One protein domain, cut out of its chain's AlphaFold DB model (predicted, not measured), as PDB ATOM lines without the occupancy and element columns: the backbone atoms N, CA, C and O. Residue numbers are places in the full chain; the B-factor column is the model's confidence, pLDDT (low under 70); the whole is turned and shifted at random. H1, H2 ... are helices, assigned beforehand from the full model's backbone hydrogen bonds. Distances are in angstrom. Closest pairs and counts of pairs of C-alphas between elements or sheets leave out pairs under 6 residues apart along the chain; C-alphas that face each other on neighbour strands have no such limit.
ATOM      1  N   LEU A   5     170.508 201.922 176.651       89.69
ATOM      2  CA  LEU A   5     170.955 203.032 175.813       89.69
ATOM      3  C   LEU A   5     170.125 203.153 174.526       89.69
ATOM      4  O   LEU A   5     169.851 204.265 174.093       89.69
ATOM      5  N   TRP A   6     169.758 202.036 173.895       91.94
ATOM      6  CA  TRP A   6     169.032 202.044 172.626       91.94
ATOM      7  C   TRP A   6     167.519 202.077 172.812       91.94
ATOM      8  O   TRP A   6     166.862 202.909 172.187       91.94
ATOM      9  N   LEU A   7     166.988 201.181 173.648       89.56
ATOM     10  CA  LEU A   7     165.544 200.929 173.750       89.56
ATOM     11  C   LEU A   7     164.927 201.306 175.106       89.56
ATOM     12  O   LEU A   7     163.724 201.134 175.280       89.56
ATOM     13  N   GLY A   8     165.727 201.773 176.067       89.44
ATOM     14  CA  GLY A   8     165.236 202.214 177.371       89.44
ATOM     15  C   GLY A   8     164.554 203.584 177.317       89.44
ATOM     16  O   GLY A   8     164.595 204.284 176.302       89.44
ATOM     17  N   GLU A   9     163.953 203.985 178.439       91.19
ATOM     18  CA  GLU A   9     163.354 205.314 178.603       91.19
ATOM     19  C   GLU A   9     164.403 206.411 178.366       91.19
ATOM     20  O   GLU A   9     165.487 206.394 178.953       91.19
ATOM     21  N   GLY A  10     164.101 207.365 177.480       91.56
ATOM     22  CA  GLY A  10     165.063 208.390 177.069       91.56
ATOM     23  C   GLY A  10     166.226 207.869 176.216       91.56
ATOM     24  O   GLY A  10     167.178 208.614 175.973       91.56
ATOM     25  N   GLY A  11     166.163 206.619 175.752       93.25
ATOM     26  CA  GLY A  11     167.172 205.992 174.908       93.25
ATOM     27  C   GLY A  11     167.259 206.591 173.502       93.25
ATOM     28  O   GLY A  11     166.443 207.413 173.075       93.25
ATOM     29  N   VAL A  12     168.264 206.147 172.748       94.56
ATOM     30  CA  VAL A  12     168.589 206.638 171.399       94.56
ATOM     31  C   VAL A  12     167.383 206.566 170.462       94.56
ATOM     32  O   VAL A  12     167.125 207.533 169.744       94.56
ATOM     33  N   ALA A  13     166.614 205.474 170.495       94.50
ATOM     34  CA  ALA A  13     165.432 205.325 169.652       94.50
ATOM     35  C   ALA A  13     164.368 206.399 169.939       94.50
ATOM     36  O   ALA A  13     163.808 206.980 169.010       94.50
ATOM     37  N   GLU A  14     164.130 206.731 171.213       95.44
ATOM     38  CA  GLU A  14     163.200 207.799 171.585       95.44
ATOM     39  C   GLU A  14     163.714 209.187 171.209       95.44
ATOM     40  O   GLU A  14     162.944 210.020 170.729       95.44
ATOM     41  N   VAL A  15     165.001 209.454 171.444       96.19
ATOM     42  CA  VAL A  15     165.616 210.756 171.150       96.19
ATOM     43  C   VAL A  15     165.576 211.034 169.652       96.19
ATOM     44  O   VAL A  15     165.144 212.108 169.231       96.19
ATOM     45  N   ILE A  16     165.983 210.055 168.842       95.75
ATOM     46  CA  ILE A  16     165.961 210.175 167.386       95.75
ATOM     47  C   ILE A  16     164.519 210.244 166.886       95.75
ATOM     48  O   ILE A  16     164.228 211.111 166.067       95.75
ATOM     49  N   GLY A  17     163.611 209.409 167.401       96.62
ATOM     50  CA  GLY A  17     162.201 209.422 167.001       96.62
ATOM     51  C   GLY A  17     161.537 210.782 167.235       96.62
ATOM     52  O   GLY A  17     160.903 211.338 166.338       96.62
ATOM     53  N   LYS A  18     161.781 211.403 168.399       95.62
ATOM     54  CA  LYS A  18     161.307 212.766 168.707       95.62
ATOM     55  C   LYS A  18     161.857 213.815 167.734       95.62
ATOM     56  O   LYS A  18     161.142 214.754 167.397       95.62
ATOM     57  N   ALA A  19     163.108 213.673 167.296       95.94
ATOM     58  CA  ALA A  19     163.752 214.616 166.383       95.94
ATOM     59  C   ALA A  19     163.334 214.429 164.912       95.94
ATOM     60  O   ALA A  19     163.299 215.403 164.163       95.94
ATOM     61  N   SER A  20     163.034 213.197 164.492       94.81
ATOM     62  CA  SER A  20     162.721 212.850 163.098       94.81
ATOM     63  C   SER A  20     161.223 212.742 162.797       94.81
ATOM     64  O   SER A  20     160.844 212.711 161.629       94.81
ATOM     65  N   GLY A  21     160.372 212.681 163.825       95.94
ATOM     66  CA  GLY A  21     158.937 212.417 163.689       95.94
ATOM     67  C   GLY A  21     158.588 210.937 163.484       95.94
ATOM     68  O   GLY A  21     157.421 210.628 163.261       95.94
ATOM     69  N   ALA A  22     159.572 210.036 163.562       95.75
ATOM     70  CA  ALA A  22     159.362 208.591 163.530       95.75
ATOM     71  C   ALA A  22     159.050 208.040 164.931       95.75
ATOM     72  O   ALA A  22     159.449 208.605 165.953       95.75
ATOM     73  N   SER A  23     158.369 206.901 164.997       96.12
ATOM     74  CA  SER A  23     158.225 206.163 166.250       96.12
ATOM     75  C   SER A  23     159.578 205.584 166.704       96.12
ATOM     76  O   SER A  23     160.423 205.251 165.868       96.12
ATOM     77  N   PRO A  24     159.799 205.395 168.019       93.69
ATOM     78  CA  PRO A  24     161.002 204.723 168.513       93.69
ATOM     79  C   PRO A  24     161.194 203.324 167.909       93.69
ATOM     80  O   PRO A  24     162.322 202.919 167.646       93.69
ATOM     81  N   GLN A  25     160.097 202.609 167.632       92.88
ATOM     82  CA  GLN A  25     160.151 201.293 167.000       92.88
ATOM     83  C   GLN A  25     160.698 201.372 165.571       92.88
ATOM     84  O   GLN A  25     161.603 200.621 165.238       92.88
ATOM     85  N   GLU A  26     160.228 202.316 164.751       95.75
ATOM     86  CA  GLU A  26     160.745 202.500 163.385       95.75
ATOM     87  C   GLU A  26     162.238 202.854 163.380       95.75
ATOM     88  O   GLU A  26     162.986 202.406 162.511       95.75
ATOM     89  N   VAL A  27     162.697 203.624 164.372       95.75
ATOM     90  CA  VAL A  27     164.125 203.926 164.542       95.75
ATOM     91  C   VAL A  27     164.914 202.669 164.919       95.75
ATOM     92  O   VAL A  27     165.986 202.430 164.363       95.75
ATOM     93  N   ALA A  28     164.399 201.862 165.849       92.94
ATOM     94  CA  ALA A  28     165.022 200.609 166.262       92.94
ATOM     95  C   ALA A  28     165.084 199.586 165.114       92.94
ATOM     96  O   ALA A  28     166.132 198.982 164.892       92.94
ATOM     97  N   ASP A  29     164.004 199.449 164.347       94.25
ATOM     98  CA  ASP A  29     163.930 198.578 163.172       94.25
ATOM     99  C   ASP A  29     164.913 199.039 162.089       94.25
ATOM    100  O   ASP A  29     165.636 198.233 161.501       94.25
ATOM    101  N   GLY A  30     165.010 200.353 161.871       94.56
ATOM    102  CA  GLY A  30     165.996 200.944 160.967       94.56
ATOM    103  C   GLY A  30     167.442 200.684 161.395       94.56
ATOM    104  O   GLY A  30     168.312 200.514 160.546       94.56
ATOM    105  N   ALA A  31     167.714 200.603 162.699       92.75
ATOM    106  CA  ALA A  31     169.058 200.370 163.223       92.75
ATOM    107  C   ALA A  31     169.568 198.938 163.006       92.75
ATOM    108  O   ALA A  31     170.777 198.722 162.950       92.75
ATOM    109  N   VAL A  32     168.664 197.964 162.888       94.19
ATOM    110  CA  VAL A  32     169.001 196.559 162.593       94.19
ATOM    111  C   VAL A  32     168.786 196.209 161.121       94.19
ATOM    112  O   VAL A  32     169.088 195.089 160.696       94.19
ATOM    113  N   PHE A  33     168.280 197.155 160.329       94.19
ATOM    114  CA  PHE A  33     168.062 196.981 158.904       94.19
ATOM    115  C   PHE A  33     169.371 196.623 158.188       94.19
ATOM    116  O   PHE A  33     170.412 197.244 158.397       94.19
ATOM    117  N   GLY A  34     169.317 195.605 157.329       89.75
ATOM    118  CA  GLY A  34     170.484 195.098 156.604       89.75
ATOM    119  C   GLY A  34     171.284 194.028 157.351       89.75
ATOM    120  O   GLY A  34     172.098 193.360 156.724       89.75
ATOM    121  N   THR A  35     171.013 193.789 158.640       94.25
ATOM    122  CA  THR A  35     171.551 192.611 159.335       94.25
ATOM    123  C   THR A  35     170.734 191.362 158.974       94.25
ATOM    124  O   THR A  35     169.504 191.395 159.057       94.25
ATOM    125  N   PRO A  36     171.366 190.231 158.613       94.81
ATOM    126  CA  PRO A  36     170.681 188.951 158.432       94.81
ATOM    127  C   PRO A  36     169.847 188.499 159.635       94.81
ATOM    128  O   PRO A  36     168.816 187.854 159.467       94.81
ATOM    129  N   THR A  37     170.288 188.822 160.852       94.62
ATOM    130  CA  THR A  37     169.557 188.446 162.074       94.62
ATOM    131  C   THR A  37     168.324 189.311 162.338       94.62
ATOM    132  O   THR A  37     167.440 188.872 163.072       94.62
ATOM    133  N   GLY A  38     168.247 190.518 161.764       94.62
ATOM    134  CA  GLY A  38     167.107 191.425 161.909       94.62
ATOM    135  C   GLY A  38     166.843 191.880 163.347       94.62
ATOM    136  O   GLY A  38     165.729 192.291 163.661       94.62
ATOM    137  N   ARG A  39     167.832 191.772 164.240       94.06
ATOM    138  CA  ARG A  39     167.709 192.153 165.650       94.06
ATOM    139  C   ARG A  39     169.032 192.650 166.204       94.06
ATOM    140  O   ARG A  39     170.101 192.364 165.676       94.06
ATOM    141  N   PHE A  40     168.962 193.333 167.339       94.50
ATOM    142  CA  PHE A  40     170.160 193.686 168.081       94.50
ATOM    143  C   PHE A  40     170.829 192.445 168.689       94.50
ATOM    144  O   PHE A  40     170.158 191.557 169.227       94.50
ATOM    145  N   THR A  41     172.165 192.437 168.680       94.81
ATOM    146  CA  THR A  41     172.980 191.552 169.524       94.81
ATOM    147  C   THR A  41     172.638 191.791 170.991       94.81
ATOM    148  O   THR A  41     172.629 192.942 171.443       94.81
ATOM    149  N   THR A  42     172.368 190.723 171.729       93.75
ATOM    150  CA  THR A  42     172.084 190.763 173.166       93.75
ATOM    151  C   THR A  42     173.381 190.779 173.986       93.75
ATOM    152  O   THR A  42     174.415 190.314 173.506       93.75
ATOM    153  N   PRO A  43     173.365 191.303 175.226       93.81
ATOM    154  CA  PRO A  43     174.526 191.227 176.113       93.81
ATOM    155  C   PRO A  43     174.996 189.789 176.377       93.81
ATOM    156  O   PRO A  43     176.201 189.546 176.416       93.81
ATOM    157  N   ASP A  44     174.062 188.842 176.493       95.50
ATOM    158  CA  ASP A  44     174.373 187.433 176.759       95.50
ATOM    159  C   ASP A  44     175.158 186.794 175.607       95.50
ATOM    160  O   ASP A  44     176.119 186.076 175.852       95.50
ATOM    161  N   GLU A  45     174.862 187.136 174.349       96.00
ATOM    162  CA  GLU A  45     175.639 186.646 173.197       96.00
ATOM    163  C   GLU A  45     177.098 187.128 173.219       96.00
ATOM    164  O   GLU A  45     178.009 186.406 172.809       96.00
ATOM    165  N   VAL A  46     177.341 188.341 173.723       95.88
ATOM    166  CA  VAL A  46     178.706 188.849 173.924       95.88
ATOM    167  C   VAL A  46     179.381 188.146 175.097       95.88
ATOM    168  O   VAL A  46     180.562 187.796 175.007       95.88
ATOM    169  N   ALA A  47     178.649 187.916 176.188       96.75
ATOM    170  CA  ALA A  47     179.151 187.179 177.341       96.75
ATOM    171  C   ALA A  47     179.529 185.740 176.965       96.75
ATOM    172  O   ALA A  47     180.611 185.286 177.333       96.75
ATOM    173  N   ASP A  48     178.709 185.060 176.166       98.12
ATOM    174  CA  ASP A  48     178.956 183.695 175.705       98.12
ATOM    175  C   ASP A  48     180.228 183.598 174.856       98.12
ATOM    176  O   ASP A  48     181.073 182.731 175.114       98.12
ATOM    177  N   LEU A  49     180.431 184.510 173.892       97.44
ATOM    178  CA  LEU A  49     181.686 184.534 173.135       97.44
ATOM    179  C   LEU A  49     182.877 184.822 174.056       97.44
ATOM    180  O   LEU A  49     183.915 184.172 173.946       97.44
ATOM    181  N   THR A  50     182.724 185.768 174.980       97.81
ATOM    182  CA  THR A  50     183.779 186.127 175.935       97.81
ATOM    183  C   THR A  50     184.175 184.923 176.791       97.81
ATOM    184  O   THR A  50     185.361 184.634 176.939       97.81
ATOM    185  N   LEU A  51     183.196 184.172 177.304       98.38
ATOM    186  CA  LEU A  51     183.419 182.950 178.077       98.38
ATOM    187  C   LEU A  51     184.085 181.852 177.246       98.38
ATOM    188  O   LEU A  51     184.961 181.147 177.750       98.38
ATOM    189  N   PHE A  52     183.706 181.704 175.974       98.31
ATOM    190  CA  PHE A  52     184.377 180.776 175.070       98.31
ATOM    191  C   PHE A  52     185.850 181.156 174.866       98.31
ATOM    192  O   PHE A  52     186.720 180.297 175.038       98.31
ATOM    193  N   LEU A  53     186.132 182.425 174.558       97.88
ATOM    194  CA  LEU A  53     187.490 182.931 174.333       97.88
ATOM    195  C   LEU A  53     188.364 182.848 175.592       97.88
ATOM    196  O   LEU A  53     189.558 182.596 175.491       97.88
ATOM    197  N   ALA A  54     187.770 183.006 176.774       98.00
ATOM    198  CA  ALA A  54     188.460 182.853 178.052       98.00
ATOM    199  C   ALA A  54     188.721 181.385 178.446       98.00
ATOM    200  O   ALA A  54     189.395 181.131 179.444       98.00
ATOM    201  N   SER A  55     188.172 180.413 177.711       98.56
ATOM    202  CA  SER A  55     188.317 178.989 178.021       98.56
ATOM    203  C   SER A  55     189.519 178.347 177.323       98.56
ATOM    204  O   SER A  55     189.949 178.788 176.258       98.56
ATOM    205  N   ASP A  56     189.978 177.204 177.845       98.31
ATOM    206  CA  ASP A  56     191.065 176.410 177.243       98.31
ATOM    207  C   ASP A  56     190.782 175.980 175.791       98.31
ATOM    208  O   ASP A  56     191.699 175.678 175.027       98.31
ATOM    209  N   ARG A  57     189.510 175.972 175.369       98.25
ATOM    210  CA  ARG A  57     189.119 175.628 173.992       98.25
ATOM    211  C   ARG A  57     189.599 176.648 172.962       98.25
ATOM    212  O   ARG A  57     189.722 176.297 171.793       98.25
ATOM    213  N   ALA A  58     189.878 177.877 173.383       98.06
ATOM    214  CA  ALA A  58     190.361 178.955 172.531       98.06
ATOM    215  C   ALA A  58     191.866 179.225 172.714       98.06
ATOM    216  O   ALA A  58     192.351 180.263 172.277       98.06
ATOM    217  N   ALA A  59     192.628 178.298 173.313       98.00
ATOM    218  CA  ALA A  59     194.009 178.531 173.759       98.00
ATOM    219  C   ALA A  59     194.997 179.021 172.680       98.00
ATOM    220  O   ALA A  59     196.034 179.582 173.022       98.00
TER     221      ALA A  59
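This is residues 5 to 59 of the 76 residues of the protein "Enoyl-(Acyl carrier protein) reductase" of Rhodococcus tukisamuensis (UniProt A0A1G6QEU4). A small body of two short helices, H1 and H2, set steeply to each other and touching, forms one end, and a third helix, H3, sticks out from it as an arm in residues 42 to 59. That arm makes the length of the whole, and H3 touches neither H1 nor H2. You have 55 printed residues with three named helices, in the order H1, H2, H3, and no named strand; the class is all helix, with 29 of the 55 residues in named elements. The whole is extended, with a radius of gyration of the C-alphas of 15.6 A and spans of 50 by 24 by 11 A.

Start at Leu 5, whose C-alpha stands at (170.955, 203.032, 175.813); residues 5 to 7 are a helical run too short to bear a name. Then find C-alpha 12 at (168.589, 206.638, 171.399), where H1 begins; it holds residues 12 to 20 and measures 11.9 A from first to last C-alpha. After residues 21 to 23 comes H2, residues 24 to 32, 12.9 A long. Residues 33 to 42 then lead to H3, residues 43 to 53, the longest helix, 15.5 A from first to last C-alpha. Look for its end at C-alpha 53, (187.490, 182.931, 174.333); beyond it, residues 56 to 58 are another short helical run.

Look first at Ala 13 and Pro 24, the closest C-alphas of H1 and H2, 4.6 A apart. The two helices touch, with 10 pairs of C-alphas within 8 A, and their centres are 9.9 A apart. They run opposite ways at a steep tilt of 68 degrees, only just short of about perpendicular. Going on along the printed part, you find H3 apart from H1 and apart from H2. Check the backbone N and O atoms: in H1, H2 and H3 every O i to N i+4 pair is within hydrogen-bond range.

The two C-alphas farthest apart are those of Gly 21 and Asp 56, at 50.1 A, and the outline is a rod. Residues 42 to 59, of which 43 to 53 belong to H3, stand free. Without them the body has 37 residues and spans 28 by 18 by 9 A, with a radius of gyration of 9.8 A. The link from H1 to H2 is tight, with 3 residues, and the link from H2 to H3 is short, with 10. The printed part has no cut from residue 5 to residue 59, within a full chain of 76 residues. In the B-factor column you will find a mean pLDDT of the printed part of 95.0, and no printed residue of this model is under 70.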